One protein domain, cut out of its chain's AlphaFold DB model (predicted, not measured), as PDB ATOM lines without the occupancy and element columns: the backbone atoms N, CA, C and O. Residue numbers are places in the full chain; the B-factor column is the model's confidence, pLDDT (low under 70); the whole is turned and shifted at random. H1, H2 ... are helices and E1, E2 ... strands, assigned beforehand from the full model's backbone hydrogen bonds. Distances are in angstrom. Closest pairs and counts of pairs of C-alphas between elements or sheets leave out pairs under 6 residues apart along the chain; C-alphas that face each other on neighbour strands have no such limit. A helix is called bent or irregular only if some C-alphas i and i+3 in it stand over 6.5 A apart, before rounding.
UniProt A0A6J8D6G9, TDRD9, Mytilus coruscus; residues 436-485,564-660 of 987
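This is residues 436 to 485 and 564 to 660 of the 987 residues of the protein "TDRD9" of Mytilus coruscus (UniProt A0A6J8D6G9). A small closed barrel of five strands, E1, E2, E3, E6 and E5, makes the core, with three of its strands sharply bent; H2 packs on its outside, H4 packs on E5 with residues 645 to 654, and H3 packs on E6 with its first residues, 627 to 629, and on a tiny two-strand sheet of E4 and E7 with residues 628 to 632. Residues 465 to 485, of which 465 to 479 belong to H1, stick out as a free arm. The printed part has 147 residues with four named helices and seven named strands, in the order E1 E2 H1 E3 E4 H2 E5 E6 H3 E7 H4, and its class is mixed, helices and strands. The barrel is mixed, with E3 and E6 parallel and its other neighbour pairs antiparallel, while E4 and E7 are antiparallel. The whole is only just compact, close to loose, with a radius of gyration of the C-alphas of 17.4 A and spans of 56 by 44 by 37 A.

In the barrel, E1, residues 444 to 454, bends by 87 degrees at residue 451 and forms a hairpin with E2, residues 457 to 462; N 448 and O 461 are 2.8 A apart, within hydrogen-bond range. E3, residues 564 to 567, is antiparallel to E2, with N 565 and O 458 at 2.8 A. On the other side of E3 lies E6, residues 610 to 617, parallel to it, with N 566 and O 611 at 2.8 A. E5, residues 598 to 607, forms a hairpin with E6, with N 604 and O 612 at 2.8 A, and closes the ring as the antiparallel neighbour of E1, with N 599 and O 447 at 2.8 A. E5 bends by 77 degrees at residue 604 and E6 by 54 degrees at residue 614. H2, residues 584 to 594, is on the barrel and outside it, at a height over the sheet of 8.6 A; it lies over E2 and runs along the strands, at 14 degrees to E2 on the local plane. The closest C-alphas of H2 and E1 are those of Lys 587 and Asp 454, 5.6 A apart. H4, residues 644 to 660, stands at the sheet's level, at a height of 2.3 A; its closest C-alpha to E5 is that of His 650, 4.9 A from that of Ser 605. H3, residues 627 to 633, is over none of the barrel's strands; the closest C-alphas of H3 and E6 are those of Ile 627 and Leu 615, 5.6 A apart. H2 and H3 are close but not clearly touching, with the C-alphas of Phe 590 and Leu 631 7.9 A apart. E3 runs on into E4, residues 570 to 572, at 89 degrees, and E4 pairs with E7, residues 637 to 639, with N 571 and O 638 at 2.9 A. H1, residues 465 to 479, is not on the barrel and is apart from H2, H3 and H4. Every O i to N i+4 pair is within hydrogen-bond range in H1, H2 and H3, and 12 of 13 are in H4.

E1 begins at C-alpha 444 (-1.333, -2.677, 37.104) and is 22.5 A long, E5 is 22.9 A and E6 20.7 A. E2 is 16.1 A long and H2 15.5 A. H1 is 20.9 A long and ends at C-alpha 479 (-4.728, 11.475, 6.615). H4 is the longest helix by residues, 24.9 A long, and ends at C-alpha 660 (11.968, -12.474, 41.125).

The two C-alphas farthest apart are those of Asn 482 and Ile 575, at 55.8 A. Without the free stretch the body spans 44 by 35 by 25 A. Residues 486 to 563 are not printed, and C-alphas 485 and 564 are 30.7 A apart across this cut. The link from E4 to H2 is long, with 11 residues. Mean pLDDT of the printed part is 82.8; residues 481 to 483, 578 to 580, 608, 619 to 623 and 658 to 660 are under 70.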
ATOM      1  N   GLU A 436       1.973  -7.056  22.123       76.44
ATOM      2  CA  GLU A 436       2.409  -8.107  23.046       76.44
ATOM      3  C   GLU A 436       1.734  -7.930  24.418       76.44
ATOM      4  O   GLU A 436       1.601  -6.796  24.895       76.44
ATOM      5  N   PRO A 437       1.286  -9.029  25.048       77.88
ATOM      6  CA  PRO A 437       0.653  -8.965  26.355       77.88
ATOM      7  C   PRO A 437       1.654  -8.490  27.424       77.88
ATOM      8  O   PRO A 437       2.839  -8.821  27.334       77.88
ATOM      9  N   PRO A 438       1.198  -7.751  28.454       81.38
ATOM     10  CA  PRO A 438       2.042  -7.332  29.566       81.38
ATOM     11  C   PRO A 438       2.821  -8.502  30.194       81.38
ATOM     12  O   PRO A 438       2.218  -9.558  30.448       81.38
ATOM     13  N   PRO A 439       4.122  -8.318  30.507       79.56
ATOM     14  CA  PRO A 439       4.921  -9.304  31.239       79.56
ATOM     15  C   PRO A 439       4.236  -9.723  32.540       79.56
ATOM     16  O   PRO A 439       3.485  -8.932  33.111       79.56
ATOM     17  N   ALA A 440       4.503 -10.937  33.029       75.38
ATOM     18  CA  ALA A 440       3.878 -11.471  34.245       75.38
ATOM     19  C   ALA A 440       4.041 -10.568  35.480       75.38
ATOM     20  O   ALA A 440       3.112 -10.438  36.267       75.38
ATOM     21  N   GLU A 441       5.170  -9.865  35.572       75.00
ATOM     22  CA  GLU A 441       5.501  -8.915  36.643       75.00
ATOM     23  C   GLU A 441       4.574  -7.686  36.691       75.00
ATOM     24  O   GLU A 441       4.477  -7.005  37.710       75.00
ATOM     25  N   THR A 442       3.895  -7.363  35.587       81.00
ATOM     26  CA  THR A 442       2.991  -6.210  35.526       81.00
ATOM     27  C   THR A 442       1.654  -6.556  36.176       81.00
ATOM     28  O   THR A 442       0.886  -7.356  35.641       81.00
ATOM     29  N   THR A 443       1.360  -5.927  37.314       81.50
ATOM     30  CA  THR A 443       0.111  -6.113  38.077       81.50
ATOM     31  C   THR A 443      -0.905  -4.992  37.862       81.50
ATOM     32  O   THR A 443      -2.091  -5.178  38.116       81.50
ATOM     33  N   MET A 444      -0.470  -3.829  37.371       86.38
ATOM     34  CA  MET A 444      -1.333  -2.677  37.104       86.38
ATOM     35  C   MET A 444      -1.031  -2.077  35.735       86.38
ATOM     36  O   MET A 444       0.129  -1.919  35.359       86.38
ATOM     37  N   VAL A 445      -2.083  -1.710  35.009       88.62
ATOM     38  CA  VAL A 445      -2.012  -1.042  33.704       88.62
ATOM     39  C   VAL A 445      -2.917   0.184  33.707       88.62
ATOM     40  O   VAL A 445      -3.994   0.161  34.298       88.62
ATOM     41  N   VAL A 446      -2.502   1.270  33.056       90.25
ATOM     42  CA  VAL A 446      -3.363   2.453  32.896       90.25
ATOM     43  C   VAL A 446      -4.046   2.364  31.540       90.25
ATOM     44  O   VAL A 446      -3.379   2.274  30.509       90.25
ATOM     45  N   LEU A 447      -5.375   2.369  31.543       91.94
ATOM     46  CA  LEU A 447      -6.196   2.122  30.362       91.94
ATOM     47  C   LEU A 447      -7.130   3.295  30.085       91.94
ATOM     48  O   LEU A 447      -7.718   3.859  31.005       91.94
ATOM     49  N   HIS A 448      -7.298   3.617  28.809       92.19
ATOM     50  CA  HIS A 448      -8.303   4.532  28.291       92.19
ATOM     51  C   HIS A 448      -9.386   3.724  27.573       92.19
ATOM     52  O   HIS A 448      -9.091   3.064  26.577       92.19
ATOM     53  N   VAL A 449     -10.620   3.732  28.078       91.75
ATOM     54  CA  VAL A 449     -11.709   2.920  27.507       91.75
ATOM     55  C   VAL A 449     -12.315   3.620  26.293       91.75
ATOM     56  O   VAL A 449     -12.827   4.734  26.412       91.75
ATOM     57  N   THR A 450     -12.291   2.944  25.143       92.06
ATOM     58  CA  THR A 450     -12.711   3.498  23.847       92.06
ATOM     59  C   THR A 450     -14.079   3.005  23.395       92.06
ATOM     60  O   THR A 450     -14.843   3.791  22.847       92.06
ATOM     61  N   GLU A 451     -14.420   1.738  23.644       92.12
ATOM     62  CA  GLU A 451     -15.707   1.159  23.238       92.12
ATOM     63  C   GLU A 451     -16.219   0.144  24.264       92.12
ATOM     64  O   GLU A 451     -15.442  -0.581  24.881       92.12
ATOM     65  N   VAL A 452     -17.542   0.059  24.428       90.50
ATOM     66  CA  VAL A 452     -18.191  -0.862  25.369       90.50
ATOM     67  C   VAL A 452     -19.064  -1.846  24.600       90.50
ATOM     68  O   VAL A 452     -20.161  -1.517  24.143       90.50
ATOM     69  N   VAL A 453     -18.594  -3.091  24.512       86.38
ATOM     70  CA  VAL A 453     -19.326  -4.184  23.860       86.38
ATOM     71  C   VAL A 453     -20.497  -4.614  24.735       86.38
ATOM     72  O   VAL A 453     -21.636  -4.676  24.264       86.38
ATOM     73  N   ASP A 454     -20.232  -4.857  26.014       83.81
ATOM     74  CA  ASP A 454     -21.232  -5.208  27.016       83.81
ATOM     75  C   ASP A 454     -20.780  -4.775  28.421       83.81
ATOM     76  O   ASP A 454     -19.661  -4.294  28.614       83.81
ATOM     77  N   CYS A 455     -21.637  -4.922  29.429       81.81
ATOM     78  CA  CYS A 455     -21.245  -4.665  30.809       81.81
ATOM     79  C   CYS A 455     -20.118  -5.632  31.213       81.81
ATOM     80  O   CYS A 455     -20.260  -6.848  31.154       81.81
ATOM     81  N   GLY A 456     -18.956  -5.084  31.561       82.94
ATOM     82  CA  GLY A 456     -17.768  -5.880  31.848       82.94
ATOM     83  C   GLY A 456     -17.021  -6.443  30.633       82.94
ATOM     84  O   GLY A 456     -16.057  -7.164  30.844       82.94
ATOM     85  N   HIS A 457     -17.392  -6.104  29.391       90.50
ATOM     86  CA  HIS A 457     -16.619  -6.419  28.180       90.50
ATOM     87  C   HIS A 457     -16.446  -5.160  27.323       90.50
ATOM     88  O   HIS A 457     -17.412  -4.595  26.807       90.50
ATOM     89  N   PHE A 458     -15.209  -4.701  27.174       93.44
ATOM     90  CA  PHE A 458     -14.903  -3.415  26.558       93.44
ATOM     91  C   PHE A 458     -13.547  -3.437  25.854       93.44
ATOM     92  O   PHE A 458     -12.698  -4.282  26.126       93.44
ATOM     93  N   TRP A 459     -13.349  -2.479  24.959       92.81
ATOM     94  CA  TRP A 459     -12.071  -2.216  24.317       92.81
ATOM     95  C   TRP A 459     -11.416  -0.999  24.953       92.81
ATOM     96  O   TRP A 459     -12.083  -0.021  25.307       92.81
ATOM     97  N   ALA A 460     -10.100  -1.070  25.112       92.81
ATOM     98  CA  ALA A 460      -9.316   0.011  25.682       92.81
ATOM     99  C   ALA A 460      -7.978   0.182  24.962       92.81
ATOM    100  O   ALA A 460      -7.526  -0.693  24.231       92.81
ATOM    101  N   GLN A 461      -7.327   1.311  25.210       93.25
ATOM    102  CA  GLN A 461      -5.960   1.615  24.794       93.25
ATOM    103  C   GLN A 461      -5.092   1.812  26.039       93.25
ATOM    104  O   GLN A 461      -5.567   2.321  27.052       93.25
ATOM    105  N   TYR A 462      -3.806   1.469  25.981       89.94
ATOM    106  CA  TYR A 462      -2.882   1.818  27.067       89.94
ATOM    107  C   TYR A 462      -2.660   3.332  27.103       89.94
ATOM    108  O   TYR A 462      -2.233   3.910  26.103       89.94
ATOM    109  N   ALA A 463      -2.887   3.969  28.252       86.69
ATOM    110  CA  ALA A 463      -2.702   5.406  28.454       86.69
ATOM    111  C   ALA A 463      -1.215   5.766  28.666       86.69
ATOM    112  O   ALA A 463      -0.823   6.341  29.677       86.69
ATOM    113  N   GLU A 464      -0.380   5.391  27.699       87.50
ATOM    114  CA  GLU A 464       1.068   5.601  27.687       87.50
ATOM    115  C   GLU A 464       1.461   6.545  26.544       87.50
ATOM    116  O   GLU A 464       0.837   6.537  25.479       87.50
ATOM    117  N   GLU A 465       2.555   7.293  26.714       83.69
ATOM    118  CA  GLU A 465       3.084   8.187  25.668       83.69
ATOM    119  C   GLU A 465       3.388   7.441  24.361       83.69
ATOM    120  O   GLU A 465       3.169   7.970  23.272       83.69
ATOM    121  N   LYS A 466       3.838   6.184  24.454       85.94
ATOM    122  CA  LYS A 466       4.120   5.345  23.284       85.94
ATOM    123  C   LYS A 466       2.863   5.067  22.457       85.94
ATOM    124  O   LYS A 466       2.894   5.246  21.246       85.94
ATOM    125  N   THR A 467       1.759   4.675  23.099       86.06
ATOM    126  CA  THR A 467       0.470   4.436  22.424       86.06
ATOM    127  C   THR A 467      -0.007   5.702  21.718       86.06
ATOM    128  O   THR A 467      -0.427   5.655  20.565       86.06
ATOM    129  N   GLN A 468       0.098   6.853  22.392       85.50
ATOM    130  CA  GLN A 468      -0.288   8.146  21.824       85.50
ATOM    131  C   GLN A 468       0.578   8.518  20.616       85.50
ATOM    132  O   GLN A 468       0.057   9.009  19.616       85.50
ATOM    133  N   HIS A 469       1.884   8.254  20.685       87.06
ATOM    134  CA  HIS A 469       2.802   8.464  19.571       87.06
ATOM    135  C   HIS A 469       2.477   7.556  18.378       87.06
ATOM    136  O   HIS A 469       2.360   8.052  17.259       87.06
ATOM    137  N   ASP A 470       2.271   6.256  18.611       86.69
ATOM    138  CA  ASP A 470       1.936   5.284  17.564       86.69
ATOM    139  C   ASP A 470       0.607   5.649  16.875       86.69
ATOM    140  O   ASP A 470       0.541   5.687  15.643       86.69
ATOM    141  N   LEU A 471      -0.426   6.000  17.652       88.25
ATOM    142  CA  LEU A 471      -1.710   6.482  17.132       88.25
ATOM    143  C   LEU A 471      -1.545   7.769  16.319       88.25
ATOM    144  O   LEU A 471      -2.076   7.864  15.216       88.25
ATOM    145  N   PHE A 472      -0.773   8.740  16.815       86.38
ATOM    146  CA  PHE A 472      -0.493   9.984  16.096       86.38
ATOM    147  C   PHE A 472       0.235   9.728  14.769       86.38
ATOM    148  O   PHE A 472      -0.102  10.332  13.748       86.38
ATOM    149  N   CYS A 473       1.213   8.820  14.751       85.69
ATOM    150  CA  CYS A 473       1.923   8.424  13.539       85.69
ATOM    151  C   CYS A 473       0.989   7.762  12.519       85.69
ATOM    152  O   CYS A 473       1.014   8.146  11.350       85.69
ATOM    153  N   VAL A 474       0.152   6.814  12.953       87.12
ATOM    154  CA  VAL A 474      -0.835   6.144  12.090       87.12
ATOM    155  C   VAL A 474      -1.852   7.148  11.554       87.12
ATOM    156  O   VAL A 474      -2.058   7.206  10.341       87.12
ATOM    157  N   GLN A 475      -2.445   7.967  12.423       87.12
ATOM    158  CA  GLN A 475      -3.496   8.913  12.052       87.12
ATOM    159  C   GLN A 475      -2.976   9.973  11.081       87.12
ATOM    160  O   GLN A 475      -3.601  10.221  10.050       87.12
ATOM    161  N   ASN A 476      -1.795  10.542  11.339       85.88
ATOM    162  CA  ASN A 476      -1.178  11.466  10.391       85.88
ATOM    163  C   ASN A 476      -0.833  10.767   9.078       85.88
ATOM    164  O   ASN A 476      -1.110  11.311   8.022       85.88
ATOM    165  N   ALA A 477      -0.256   9.566   9.100       84.69
ATOM    166  CA  ALA A 477       0.116   8.876   7.865       84.69
ATOM    167  C   ALA A 477      -1.100   8.477   7.006       84.69
ATOM    168  O   ALA A 477      -1.004   8.504   5.781       84.69
ATOM    169  N   LEU A 478      -2.238   8.140   7.622       85.88
ATOM    170  CA  LEU A 478      -3.485   7.840   6.911       85.88
ATOM    171  C   LEU A 478      -4.150   9.088   6.311       85.88
ATOM    172  O   LEU A 478      -4.785   8.983   5.262       85.88
ATOM    173  N   ASN A 479      -4.012  10.245   6.968       84.75
ATOM    174  CA  ASN A 479      -4.728  11.475   6.615       84.75
ATOM    175  C   ASN A 479      -3.851  12.561   5.949       84.75
ATOM    176  O   ASN A 479      -4.376  13.596   5.545       84.75
ATOM    177  N   ASN A 480      -2.536  12.352   5.801       80.75
ATOM    178  CA  ASN A 480      -1.615  13.300   5.157       80.75
ATOM    179  C   ASN A 480      -1.598  13.141   3.618       80.75
ATOM    180  O   ASN A 480      -1.888  12.071   3.086       80.75
ATOM    181  N   GLU A 481      -1.291  14.225   2.895       58.88
ATOM    182  CA  GLU A 481      -1.539  14.413   1.456       58.88
ATOM    183  C   GLU A 481      -0.871  13.369   0.535       58.88
ATOM    184  O   GLU A 481       0.220  13.551  -0.001       58.88
ATOM    185  N   ASN A 482      -1.594  12.279   0.297       57.31
ATOM    186  CA  ASN A 482      -1.717  11.554  -0.964       57.31
ATOM    187  C   ASN A 482      -2.951  10.671  -0.807       57.31
ATOM    188  O   ASN A 482      -2.919   9.699  -0.060       57.31
ATOM    189  N   VAL A 483      -4.052  11.055  -1.461       63.12
ATOM    190  CA  VAL A 483      -5.360  10.393  -1.355       63.12
ATOM    191  C   VAL A 483      -5.162   8.889  -1.526       63.12
ATOM    192  O   VAL A 483      -4.914   8.438  -2.647       63.12
ATOM    193  N   LEU A 484      -5.234   8.127  -0.422       70.06
ATOM    194  CA  LEU A 484      -5.209   6.668  -0.481       70.06
ATOM    195  C   LEU A 484      -6.202   6.261  -1.577       70.06
ATOM    196  O   LEU A 484      -7.323   6.788  -1.594       70.06
ATOM    197  N   PRO A 485      -5.804   5.435  -2.555       73.12
ATOM    198  CA  PRO A 485      -6.665   5.173  -3.690       73.12
ATOM    199  C   PRO A 485      -7.957   4.525  -3.196       73.12
ATOM    200  O   PRO A 485      -7.963   3.702  -2.273       73.12
ATOM    201  N   GLU A 564      -8.617  -5.965  23.979       91.56
ATOM    202  CA  GLU A 564      -9.870  -6.506  24.497       91.56
ATOM    203  C   GLU A 564      -9.735  -6.723  26.005       91.56
ATOM    204  O   GLU A 564      -8.807  -7.393  26.472       91.56
ATOM    205  N   CYS A 565     -10.669  -6.162  26.766       91.62
ATOM    206  CA  CYS A 565     -10.678  -6.206  28.219       91.62
ATOM    207  C   CYS A 565     -11.996  -6.786  28.735       91.62
ATOM    208  O   CYS A 565     -13.083  -6.470  28.238       91.62
ATOM    209  N   LYS A 566     -11.902  -7.597  29.789       92.00
ATOM    210  CA  LYS A 566     -13.047  -8.088  30.553       92.00
ATOM    211  C   LYS A 566     -12.867  -7.784  32.035       92.00
ATOM    212  O   LYS A 566     -11.754  -7.845  32.553       92.00
ATOM    213  N   LEU A 567     -13.954  -7.444  32.718       91.19
ATOM    214  CA  LEU A 567     -13.935  -7.338  34.173       91.19
ATOM    215  C   LEU A 567     -13.837  -8.735  34.782       91.19
ATOM    216  O   LEU A 567     -14.572  -9.628  34.362       91.19
ATOM    217  N   CYS A 568     -12.922  -8.914  35.732       89.62
ATOM    218  CA  CYS A 568     -12.773 -10.176  36.452       89.62
ATOM    219  C   CYS A 568     -13.757 -10.298  37.624       89.62
ATOM    220  O   CYS A 568     -14.253  -9.293  38.138       89.62
ATOM    221  N   GLU A 569     -14.013 -11.534  38.046       87.06
ATOM    222  CA  GLU A 569     -14.744 -11.906  39.270       87.06
ATOM    223  C   GLU A 569     -16.196 -11.402  39.345       87.06
ATOM    224  O   GLU A 569     -16.811 -11.351  40.414       87.06
ATOM    225  N   ILE A 570     -16.778 -11.026  38.203       88.19
ATOM    226  CA  ILE A 570     -18.165 -10.571  38.119       88.19
ATOM    227  C   ILE A 570     -18.939 -11.309  37.035       88.19
ATOM    228  O   ILE A 570     -18.414 -11.637  35.971       88.19
ATOM    229  N   ARG A 571     -20.240 -11.478  37.271       85.25
ATOM    230  CA  ARG A 571     -21.203 -11.972  36.280       85.25
ATOM    231  C   ARG A 571     -22.492 -11.150  36.283       85.25
ATOM    232  O   ARG A 571     -22.770 -10.471  37.279       85.25
ATOM    233  N   PRO A 572     -23.308 -11.197  35.212       85.19
ATOM    234  CA  PRO A 572     -24.637 -10.600  35.231       85.19
ATOM    235  C   PRO A 572     -25.455 -11.167  36.389       85.19
ATOM    236  O   PRO A 572     -25.481 -12.378  36.591       85.19
ATOM    237  N   SER A 573     -26.159 -10.309  37.130       82.75
ATOM    238  CA  SER A 573     -26.978 -10.777  38.250       82.75
ATOM    239  C   SER A 573     -28.054 -11.765  37.760       82.75
ATOM    240  O   SER A 573     -28.944 -11.338  37.016       82.75
ATOM    241  N   PRO A 574     -28.069 -13.039  38.202       74.94
ATOM    242  CA  PRO A 574     -29.036 -14.051  37.748       74.94
ATOM    243  C   PRO A 574     -30.497 -13.684  38.057       74.94
ATOM    244  O   PRO A 574     -31.432 -14.186  37.435       74.94
ATOM    245  N   ILE A 575     -30.693 -12.769  39.010       73.44
ATOM    246  CA  ILE A 575     -31.985 -12.206  39.406       73.44
ATOM    247  C   ILE A 575     -32.539 -11.246  38.343       73.44
ATOM    248  O   ILE A 575     -33.719 -11.318  37.995       73.44
ATOM    249  N   LYS A 576     -31.710 -10.317  37.849       71.88
ATOM    250  CA  LYS A 576     -32.117  -9.331  36.829       71.88
ATOM    251  C   LYS A 576     -31.931  -9.856  35.409       71.88
ATOM    252  O   LYS A 576     -32.643  -9.414  34.515       71.88
ATOM    253  N   CYS A 577     -31.020 -10.807  35.238       70.19
ATOM    254  CA  CYS A 577     -30.614 -11.403  33.977       70.19
ATOM    255  C   CYS A 577     -30.807 -12.934  34.016       70.19
ATOM    256  O   CYS A 577     -29.817 -13.667  33.994       70.19
ATOM    257  N   PRO A 578     -32.048 -13.467  34.062       63.78
ATOM    258  CA  PRO A 578     -32.275 -14.916  34.153       63.78
ATOM    259  C   PRO A 578     -31.744 -15.707  32.948       63.78
ATOM    260  O   PRO A 578     -31.533 -16.915  33.041       63.78
ATOM    261  N   ASP A 579     -31.563 -15.024  31.816       65.06
ATOM    262  CA  ASP A 579     -31.053 -15.586  30.566       65.06
ATOM    263  C   ASP A 579     -29.507 -15.510  30.486       65.06
ATOM    264  O   ASP A 579     -28.919 -15.915  29.489       65.06
ATOM    265  N   GLY A 580     -28.834 -15.005  31.533       68.69
ATOM    266  CA  GLY A 580     -27.368 -14.921  31.616       68.69
ATOM    267  C   GLY A 580     -26.739 -13.791  30.792       68.69
ATOM    268  O   GLY A 580     -25.522 -13.723  30.671       68.69
ATOM    269  N   THR A 581     -27.547 -12.896  30.221       77.62
ATOM    270  CA  THR A 581     -27.092 -11.740  29.433       77.62
ATOM    271  C   THR A 581     -27.307 -10.443  30.196       77.62
ATOM    272  O   THR A 581     -28.367 -10.260  30.795       77.62
ATOM    273  N   TRP A 582     -26.360  -9.511  30.137       82.69
ATOM    274  CA  TRP A 582     -26.504  -8.204  30.779       82.69
ATOM    275  C   TRP A 582     -27.724  -7.437  30.263       82.69
ATOM    276  O   TRP A 582     -28.038  -7.452  29.070       82.69
ATOM    277  N   THR A 583     -28.428  -6.745  31.163       81.94
ATOM    278  CA  THR A 583     -29.566  -5.923  30.740       81.94
ATOM    279  C   THR A 583     -29.085  -4.685  29.992       81.94
ATOM    280  O   THR A 583     -28.003  -4.153  30.257       81.94
ATOM    281  N   VAL A 584     -29.928  -4.166  29.096       84.06
ATOM    282  CA  VAL A 584     -29.643  -2.919  28.370       84.06
ATOM    283  C   VAL A 584     -29.373  -1.777  29.353       84.06
ATOM    284  O   VAL A 584     -28.455  -0.990  29.148       84.06
ATOM    285  N   GLU A 585     -30.107  -1.712  30.469       84.38
ATOM    286  CA  GLU A 585     -29.854  -0.698  31.491       84.38
ATOM    287  C   GLU A 585     -28.489  -0.868  32.172       84.38
ATOM    288  O   GLU A 585     -27.842   0.136  32.455       84.38
ATOM    289  N   ALA A 586     -28.035  -2.101  32.426       86.31
ATOM    290  CA  ALA A 586     -26.704  -2.355  32.979       86.31
ATOM    291  C   ALA A 586     -25.605  -1.908  32.003       86.31
ATOM    292  O   ALA A 586     -24.675  -1.211  32.409       86.31
ATOM    293  N   LYS A 587     -25.754  -2.237  30.712       89.38
ATOM    294  CA  LYS A 587     -24.825  -1.825  29.651       89.38
ATOM    295  C   LYS A 587     -24.730  -0.303  29.526       89.38
ATOM    296  O   LYS A 587     -23.624   0.228  29.506       89.38
ATOM    297  N   GLU A 588     -25.858   0.406  29.496       88.38
ATOM    298  CA  GLU A 588     -25.864   1.874  29.418       88.38
ATOM    299  C   GLU A 588     -25.250   2.518  30.670       88.38
ATOM    300  O   GLU A 588     -24.463   3.458  30.568       88.38
ATOM    301  N   GLN A 589     -25.547   1.993  31.865       87.62
ATOM    302  CA  GLN A 589     -24.931   2.480  33.102       87.62
ATOM    303  C   GLN A 589     -23.419   2.255  33.117       87.62
ATOM    304  O   GLN A 589     -22.675   3.175  33.450       87.62
ATOM    305  N   PHE A 590     -22.955   1.070  32.719       91.00
ATOM    306  CA  PHE A 590     -21.530   0.784  32.602       91.00
ATOM    307  C   PHE A 590     -20.865   1.716  31.585       91.00
ATOM    308  O   PHE A 590     -19.872   2.359  31.913       91.00
ATOM    309  N   LYS A 591     -21.471   1.897  30.403       90.88
ATOM    310  CA  LYS A 591     -20.990   2.825  29.370       90.88
ATOM    311  C   LYS A 591     -20.836   4.251  29.900       90.88
ATOM    312  O   LYS A 591     -19.790   4.855  29.695       90.88
ATOM    313  N   HIS A 592     -21.818   4.770  30.638       89.00
ATOM    314  CA  HIS A 592     -21.726   6.094  31.268       89.00
ATOM    315  C   HIS A 592     -20.613   6.209  32.319       89.00
ATOM    316  O   HIS A 592     -20.067   7.299  32.513       89.00
ATOM    317  N   LEU A 593     -20.285   5.116  33.011       86.88
ATOM    318  CA  LEU A 593     -19.217   5.106  34.005       86.88
ATOM    319  C   LEU A 593     -17.838   5.140  33.344       86.88
ATOM    320  O   LEU A 593     -17.007   5.935  33.786       86.88
ATOM    321  N   VAL A 594     -17.620   4.342  32.289       89.06
ATOM    322  CA  VAL A 594     -16.268   4.044  31.782       89.06
ATOM    323  C   VAL A 594     -15.863   4.740  30.480       89.06
ATOM    324  O   VAL A 594     -14.672   4.936  30.262       89.06
ATOM    325  N   ILE A 595     -16.796   5.121  29.604       89.12
ATOM    326  CA  ILE A 595     -16.437   5.587  28.253       89.12
ATOM    327  C   ILE A 595     -15.587   6.872  28.285       89.12
ATOM    328  O   ILE A 595     -15.900   7.809  29.023       89.12
ATOM    329  N   ASN A 596     -14.532   6.932  27.461       83.94
ATOM    330  CA  ASN A 596     -13.639   8.088  27.290       83.94
ATOM    331  C   ASN A 596     -12.967   8.587  28.584       83.94
ATOM    332  O   ASN A 596     -12.666   9.777  28.722       83.94
ATOM    333  N   LYS A 597     -12.720   7.689  29.542       86.62
ATOM    334  CA  LYS A 597     -12.017   7.986  30.797       86.62
ATOM    335  C   LYS A 597     -10.805   7.079  30.983       86.62
ATOM    336  O   LYS A 597     -10.727   5.992  30.411       86.62
ATOM    337  N   ASN A 598      -9.870   7.546  31.810       88.25
ATOM    338  CA  ASN A 598      -8.682   6.793  32.199       88.25
ATOM    339  C   ASN A 598      -8.929   6.058  33.516       88.25
ATOM    340  O   ASN A 598      -9.410   6.660  34.476       88.25
ATOM    341  N   PHE A 599      -8.538   4.792  33.570       89.69
ATOM    342  CA  PHE A 599      -8.647   3.946  34.753       89.69
ATOM    343  C   PHE A 599      -7.341   3.215  35.024       89.69
ATOM    344  O   PHE A 599      -6.554   2.951  34.113       89.69
ATOM    345  N   ILE A 600      -7.140   2.852  36.287       89.88
ATOM    346  CA  ILE A 600      -6.097   1.912  36.682       89.88
ATOM    347  C   ILE A 600      -6.739   0.525  36.663       89.88
ATOM    348  O   ILE A 600      -7.635   0.245  37.453       89.88
ATOM    349  N   GLY A 601      -6.321  -0.323  35.729       89.00
ATOM    350  CA  GLY A 601      -6.719  -1.722  35.668       89.00
ATOM    351  C   GLY A 601      -5.753  -2.579  36.475       89.00
ATOM    352  O   GLY A 601      -4.587  -2.703  36.097       89.00
ATOM    353  N   GLN A 602      -6.220  -3.175  37.569       89.75
ATOM    354  CA  GLN A 602      -5.477  -4.214  38.278       89.75
ATOM    355  C   GLN A 602      -5.644  -5.530  37.529       89.75
ATOM    356  O   GLN A 602      -6.744  -6.068  37.432       89.75
ATOM    357  N   LEU A 603      -4.555  -6.014  36.944       88.94
ATOM    358  CA  LEU A 603      -4.565  -7.162  36.054       88.94
ATOM    359  C   LEU A 603      -4.653  -8.464  36.856       88.94
ATOM    360  O   LEU A 603      -3.787  -8.744  37.680       88.94
ATOM    361  N   TYR A 604      -5.668  -9.272  36.558       89.06
ATOM    362  CA  TYR A 604      -5.851 -10.604  37.124       89.06
ATOM    363  C   TYR A 604      -5.195 -11.666  36.232       89.06
ATOM    364  O   TYR A 604      -4.293 -12.382  36.666       89.06
ATOM    365  N   SER A 605      -5.583 -11.731  34.954       89.19
ATOM    366  CA  SER A 605      -5.099 -12.747  34.010       89.19
ATOM    367  C   SER A 605      -5.119 -12.269  32.556       89.19
ATOM    368  O   SER A 605      -5.747 -11.269  32.203       89.19
ATOM    369  N   ILE A 606      -4.419 -13.003  31.689       85.88
ATOM    370  CA  ILE A 606      -4.412 -12.818  30.238       85.88
ATOM    371  C   ILE A 606      -4.634 -14.175  29.571       85.88
ATOM    372  O   ILE A 606      -3.730 -15.006  29.499       85.88
ATOM    373  N   VAL A 607      -5.831 -14.386  29.024       77.38
ATOM    374  CA  VAL A 607      -6.185 -15.623  28.310       77.38
ATOM    375  C   VAL A 607      -6.677 -15.261  26.919       77.38
ATOM    376  O   VAL A 607      -7.575 -14.436  26.775       77.38
ATOM    377  N   GLY A 608      -6.073 -15.858  25.888       69.81
ATOM    378  CA  GLY A 608      -6.452 -15.606  24.493       69.81
ATOM    379  C   GLY A 608      -6.129 -14.197  23.979       69.81
ATOM    380  O   GLY A 608      -6.631 -13.817  22.932       69.81
ATOM    381  N   GLY A 609      -5.294 -13.425  24.688       75.56
ATOM    382  CA  GLY A 609      -5.029 -12.011  24.379       75.56
ATOM    383  C   GLY A 609      -6.018 -11.029  25.019       75.56
ATOM    384  O   GLY A 609      -5.859  -9.825  24.843       75.56
ATOM    385  N   ILE A 610      -6.987 -11.532  25.789       84.44
ATOM    386  CA  ILE A 610      -7.976 -10.735  26.520       84.44
ATOM    387  C   ILE A 610      -7.449 -10.452  27.926       84.44
ATOM    388  O   ILE A 610      -7.130 -11.389  28.668       84.44
ATOM    389  N   LEU A 611      -7.390  -9.175  28.297       88.81
ATOM    390  CA  LEU A 611      -6.992  -8.713  29.626       88.81
ATOM    391  C   LEU A 611      -8.182  -8.837  30.584       88.81
ATOM    392  O   LEU A 611      -9.203  -8.182  30.385       88.81
ATOM    393  N   ARG A 612      -8.064  -9.654  31.631       91.06
ATOM    394  CA  ARG A 612      -9.059  -9.722  32.712       91.06
ATOM    395  C   ARG A 612      -8.564  -8.929  33.903       91.06
ATOM    396  O   ARG A 612      -7.463  -9.189  34.383       91.06
ATOM    397  N   LEU A 613      -9.337  -7.939  34.334       92.75
ATOM    398  CA  LEU A 613      -8.868  -6.950  35.303       92.75
ATOM    399  C   LEU A 613      -9.990  -6.344  36.147       92.75
ATOM    400  O   LEU A 613     -11.156  -6.347  35.754       92.75
ATOM    401  N   GLU A 614      -9.618  -5.772  37.287       91.25
ATOM    402  CA  GLU A 614     -10.475  -4.911  38.099       91.25
ATOM    403  C   GLU A 614     -10.203  -3.445  37.734       91.25
ATOM    404  O   GLU A 614      -9.059  -2.985  37.770       91.25
ATOM    405  N   LEU A 615     -11.246  -2.697  37.353       90.56
ATOM    406  CA  LEU A 615     -11.118  -1.271  37.041       90.56
ATOM    407  C   LEU A 615     -11.255  -0.426  38.308       90.56
ATOM    408  O   LEU A 615     -12.296  -0.447  38.969       90.56
ATOM    409  N   MET A 616     -10.236   0.385  38.585       88.69
ATOM    410  CA  MET A 616     -10.214   1.342  39.685       88.69
ATOM    411  C   MET A 616     -10.206   2.778  39.160       88.69
ATOM    412  O   MET A 616      -9.353   3.172  38.355       88.69
ATOM    413  N   GLU A 617     -11.145   3.582  39.654       83.94
ATOM    414  CA  GLU A 617     -11.136   5.034  39.482       83.94
ATOM    415  C   GLU A 617     -10.317   5.670  40.611       83.94
ATOM    416  O   GLU A 617     -10.530   5.373  41.787       83.94
ATOM    417  N   SER A 618      -9.385   6.560  40.261       70.44
ATOM    418  CA  SER A 618      -8.621   7.356  41.227       70.44
ATOM    419  C   SER A 618      -9.060   8.821  41.150       70.44
ATOM    420  O   SER A 618      -8.430   9.601  40.434       70.44
ATOM    421  N   PRO A 619     -10.121   9.236  41.863       63.97
ATOM    422  CA  PRO A 619     -10.449  10.650  41.985       63.97
ATOM    423  C   PRO A 619      -9.324  11.391  42.723       63.97
ATOM    424  O   PRO A 619      -8.715  10.845  43.645       63.97
ATOM    425  N   ASP A 620      -9.114  12.671  42.394       55.88
ATOM    426  CA  ASP A 620      -8.077  13.575  42.942       55.88
ATOM    427  C   ASP A 620      -8.035  13.691  44.493       55.88
ATOM    428  O   ASP A 620      -7.200  14.400  45.053       55.88
ATOM    429  N   ARG A 621      -8.950  13.023  45.215       49.56
ATOM    430  CA  ARG A 621      -9.124  13.042  46.680       49.56
ATOM    431  C   ARG A 621      -8.881  11.698  47.390       49.56
ATOM    432  O   ARG A 621      -9.185  11.594  48.575       49.56
ATOM    433  N   GLY A 622      -8.309  10.695  46.720       53.84
ATOM    434  CA  GLY A 622      -7.655   9.561  47.396       53.84
ATOM    435  C   GLY A 622      -8.534   8.387  47.849       53.84
ATOM    436  O   GLY A 622      -8.044   7.543  48.592       53.84
ATOM    437  N   ILE A 623      -9.794   8.284  47.409       58.62
ATOM    438  CA  ILE A 623     -10.592   7.054  47.586       58.62
ATOM    439  C   ILE A 623     -10.651   6.338  46.242       58.62
ATOM    440  O   ILE A 623     -11.339   6.808  45.341       58.62
ATOM    441  N   GLN A 624      -9.941   5.216  46.114       71.25
ATOM    442  CA  GLN A 624     -10.073   4.344  44.947       71.25
ATOM    443  C   GLN A 624     -11.446   3.670  44.969       71.25
ATOM    444  O   GLN A 624     -11.810   3.023  45.952       71.25
ATOM    445  N   VAL A 625     -12.217   3.835  43.894       81.19
ATOM    446  CA  VAL A 625     -13.521   3.180  43.731       81.19
ATOM    447  C   VAL A 625     -13.373   2.079  42.690       81.19
ATOM    448  O   VAL A 625     -12.984   2.342  41.554       81.19
ATOM    449  N   SER A 626     -13.672   0.842  43.087       88.19
ATOM    450  CA  SER A 626     -13.744  -0.296  42.169       88.19
ATOM    451  C   SER A 626     -15.070  -0.271  41.419       88.19
ATOM    452  O   SER A 626     -16.145  -0.289  42.032       88.19
ATOM    453  N   ILE A 627     -14.995  -0.264  40.090       88.62
ATOM    454  CA  ILE A 627     -16.175  -0.318  39.224       88.62
ATOM    455  C   ILE A 627     -16.890  -1.667  39.383       88.62
ATOM    456  O   ILE A 627     -18.122  -1.708  39.385       88.62
ATOM    457  N   ASN A 628     -16.145  -2.755  39.612       89.56
ATOM    458  CA  ASN A 628     -16.700  -4.087  39.870       89.56
ATOM    459  C   ASN A 628     -17.618  -4.041  41.105       89.56
ATOM    460  O   ASN A 628     -18.788  -4.423  41.033       89.56
ATOM    461  N   LYS A 629     -17.135  -3.459  42.213       87.69
ATOM    462  CA  LYS A 629     -17.920  -3.299  43.451       87.69
ATOM    463  C   LYS A 629     -19.110  -2.359  43.271       87.69
ATOM    464  O   LYS A 629     -20.172  -2.601  43.840       87.69
ATOM    465  N   GLU A 630     -18.979  -1.306  42.468       87.88
ATOM    466  CA  GLU A 630     -20.099  -0.410  42.169       87.88
ATOM    467  C   GLU A 630     -21.227  -1.124  41.403       87.88
ATOM    468  O   GLU A 630     -22.405  -0.955  41.738       87.88
ATOM    469  N   LEU A 631     -20.886  -1.968  40.422       87.88
ATOM    470  CA  LEU A 631     -21.857  -2.781  39.682       87.88
ATOM    471  C   LEU A 631     -22.573  -3.790  40.593       87.88
ATOM    472  O   LEU A 631     -23.793  -3.959  40.474       87.88
ATOM    473  N   ILE A 632     -21.843  -4.407  41.527       87.56
ATOM    474  CA  ILE A 632     -22.409  -5.328  42.523       87.56
ATOM    475  C   ILE A 632     -23.343  -4.587  43.487       87.56
ATOM    476  O   ILE A 632     -24.471  -5.025  43.715       87.56
ATOM    477  N   ASN A 633     -22.930  -3.425  43.998       87.06
ATOM    478  CA  ASN A 633     -23.717  -2.624  44.941       87.06
ATOM    479  C   ASN A 633     -25.005  -2.065  44.319       87.06
ATOM    480  O   ASN A 633     -26.037  -1.981  44.984       87.06
ATOM    481  N   LYS A 634     -24.983  -1.724  43.024       84.12
ATOM    482  CA  LYS A 634     -26.192  -1.354  42.260       84.12
ATOM    483  C   LYS A 634     -27.053  -2.573  41.876       84.12
ATOM    484  O   LYS A 634     -28.143  -2.424  41.306       84.12
ATOM    485  N   GLY A 635     -26.585  -3.784  42.185       81.00
ATOM    486  CA  GLY A 635     -27.249  -5.054  41.903       81.00
ATOM    487  C   GLY A 635     -27.361  -5.350  40.412       81.00
ATOM    488  O   GLY A 635     -28.372  -5.905  39.987       81.00
ATOM    489  N   TYR A 636     -26.430  -4.863  39.591       84.38
ATOM    490  CA  TYR A 636     -26.333  -5.250  38.179       84.38
ATOM    491  C   TYR A 636     -25.487  -6.513  38.011       84.38
ATOM    492  O   TYR A 636     -25.782  -7.313  37.125       84.38
ATOM    493  N   ALA A 637     -24.500  -6.702  38.889       86.44
ATOM    494  CA  ALA A 637     -23.589  -7.835  38.894       86.44
ATOM    495  C   ALA A 637     -23.655  -8.624  40.211       86.44
ATOM    496  O   ALA A 637     -23.990  -8.064  41.262       86.44
ATOM    497  N   ASP A 638     -23.284  -9.896  40.139       84.62
ATOM    498  CA  ASP A 638     -22.981 -10.747  41.289       84.62
ATOM    499  C   ASP A 638     -21.507 -11.187  41.204       84.62
ATOM    500  O   ASP A 638     -20.926 -11.208  40.116       84.62
ATOM    501  N   GLU A 639     -20.906 -11.503  42.351       85.31
ATOM    502  CA  GLU A 639     -19.546 -12.048  42.434       85.31
ATOM    503  C   GLU A 639     -19.504 -13.451  41.809       85.31
ATOM    504  O   GLU A 639     -20.461 -14.225  41.936       85.31
ATOM    505  N   ALA A 640     -18.428 -13.755  41.085       85.56
ATOM    506  CA  ALA A 640     -18.283 -15.000  40.340       85.56
ATOM    507  C   ALA A 640     -16.844 -15.506  40.350       85.56
ATOM    508  O   ALA A 640     -15.899 -14.723  40.391       85.56
ATOM    509  N   GLU A 641     -16.682 -16.822  40.239       85.44
ATOM    510  CA  GLU A 641     -15.362 -17.417  40.065       85.44
ATOM    511  C   GLU A 641     -14.857 -17.269  38.629       85.44
ATOM    512  O   GLU A 641     -15.608 -17.355  37.649       85.44
ATOM    513  N   GLU A 642     -13.544 -17.102  38.510       86.38
ATOM    514  CA  GLU A 642     -12.849 -17.065  37.234       86.38
ATOM    515  C   GLU A 642     -12.703 -18.462  36.617       86.38
ATOM    516  O   GLU A 642     -12.485 -19.464  37.299       86.38
ATOM    517  N   THR A 643     -12.774 -18.521  35.284       84.62
ATOM    518  CA  THR A 643     -12.596 -19.771  34.516       84.62
ATOM    519  C   THR A 643     -11.263 -20.452  34.827       84.62
ATOM    520  O   THR A 643     -10.272 -19.772  35.110       84.62
ATOM    521  N   TYR A 644     -11.186 -21.778  34.684       84.62
ATOM    522  CA  TYR A 644      -9.946 -22.533  34.916       84.62
ATOM    523  C   TYR A 644      -8.711 -21.947  34.202       84.62
ATOM    524  O   TYR A 644      -7.665 -21.764  34.823       84.62
ATOM    525  N   LEU A 645      -8.825 -21.585  32.915       82.88
ATOM    526  CA  LEU A 645      -7.711 -20.992  32.155       82.88
ATOM    527  C   LEU A 645      -7.269 -19.628  32.717       82.88
ATOM    528  O   LEU A 645      -6.083 -19.303  32.682       82.88
ATOM    529  N   SER A 646      -8.218 -18.833  33.222       85.38
ATOM    530  CA  SER A 646      -7.964 -17.531  33.853       85.38
ATOM    531  C   SER A 646      -7.242 -17.707  35.187       85.38
ATOM    532  O   SER A 646      -6.194 -17.094  35.384       85.38
ATOM    533  N   ARG A 647      -7.728 -18.617  36.045       88.31
ATOM    534  CA  ARG A 647      -7.106 -18.959  37.337       88.31
ATOM    535  C   ARG A 647      -5.689 -19.502  37.169       88.31
ATOM    536  O   ARG A 647      -4.765 -18.990  37.787       88.31
ATOM    537  N   GLN A 648      -5.489 -20.456  36.260       85.25
ATOM    538  CA  GLN A 648      -4.164 -21.014  35.984       85.25
ATOM    539  C   GLN A 648      -3.177 -19.941  35.496       85.25
ATOM    540  O   GLN A 648      -2.012 -19.938  35.887       85.25
ATOM    541  N   ASN A 649      -3.631 -19.023  34.634       87.81
ATOM    542  CA  ASN A 649      -2.786 -17.922  34.183       87.81
ATOM    543  C   ASN A 649      -2.473 -16.939  35.318       87.81
ATOM    544  O   ASN A 649      -1.333 -16.494  35.420       87.81
ATOM    545  N   HIS A 650      -3.452 -16.625  36.168       86.75
ATOM    546  CA  HIS A 650      -3.264 -15.780  37.344       86.75
ATOM    547  C   HIS A 650      -2.228 -16.378  38.308       86.75
ATOM    548  O   HIS A 650      -1.229 -15.725  38.597       86.75
ATOM    549  N   GLU A 651      -2.383 -17.649  38.693       85.25
ATOM    550  CA  GLU A 651      -1.431 -18.372  39.549       85.25
ATOM    551  C   GLU A 651      -0.019 -18.385  38.951       85.25
ATOM    552  O   GLU A 651       0.964 -18.144  39.652       85.25
ATOM    553  N   GLN A 652       0.104 -18.619  37.639       83.12
ATOM    554  CA  GLN A 652       1.396 -18.564  36.956       83.12
ATOM    555  C   GLN A 652       2.023 -17.165  37.050       83.12
ATOM    556  O   GLN A 652       3.217 -17.048  37.328       83.12
ATOM    557  N   ARG A 653       1.233 -16.105  36.843       85.00
ATOM    558  CA  ARG A 653       1.713 -14.721  36.950       85.00
ATOM    559  C   ARG A 653       2.135 -14.379  38.376       85.00
ATOM    560  O   ARG A 653       3.175 -13.752  38.547       85.00
ATOM    561  N   GLU A 654       1.389 -14.823  39.387       81.25
ATOM    562  CA  GLU A 654       1.767 -14.651  40.792       81.25
ATOM    563  C   GLU A 654       3.057 -15.401  41.133       81.25
ATOM    564  O   GLU A 654       3.932 -14.853  41.805       81.25
ATOM    565  N   MET A 655       3.217 -16.638  40.653       78.00
ATOM    566  CA  MET A 655       4.453 -17.400  40.841       78.00
ATOM    567  C   MET A 655       5.643 -16.711  40.173       78.00
ATOM    568  O   MET A 655       6.692 -16.599  40.797       78.00
ATOM    569  N   GLU A 656       5.492 -16.218  38.941       76.25
ATOM    570  CA  GLU A 656       6.547 -15.503  38.214       76.25
ATOM    571  C   GLU A 656       6.891 -14.156  38.873       76.25
ATOM    572  O   GLU A 656       8.072 -13.845  39.028       76.25
ATOM    573  N   ALA A 657       5.895 -13.402  39.350       70.50
ATOM    574  CA  ALA A 657       6.101 -12.155  40.088       70.50
ATOM    575  C   ALA A 657       6.799 -12.383  41.444       70.50
ATOM    576  O   ALA A 657       7.660 -11.598  41.841       70.50
ATOM    577  N   ASN A 658       6.478 -13.482  42.136       67.75
ATOM    578  CA  ASN A 658       7.115 -13.869  43.399       67.75
ATOM    579  C   ASN A 658       8.488 -14.547  43.203       67.75
ATOM    580  O   ASN A 658       9.318 -14.542  44.115       67.75
ATOM    581  N   ALA A 659       8.761 -15.119  42.025       62.31
ATOM    582  CA  ALA A 659      10.020 -15.789  41.691       62.31
ATOM    583  C   ALA A 659      11.178 -14.824  41.372       62.31
ATOM    584  O   ALA A 659      12.316 -15.275  41.214       62.31
ATOM    585  N   VAL A 660      10.938 -13.506  41.359       52.72
ATOM    586  CA  VAL A 660      11.968 -12.474  41.125       52.72
ATOM    587  C   VAL A 660      13.060 -12.450  42.221       52.72
ATOM    588  O   VAL A 660      14.090 -11.810  42.033       52.72
TER     589      VAL A 660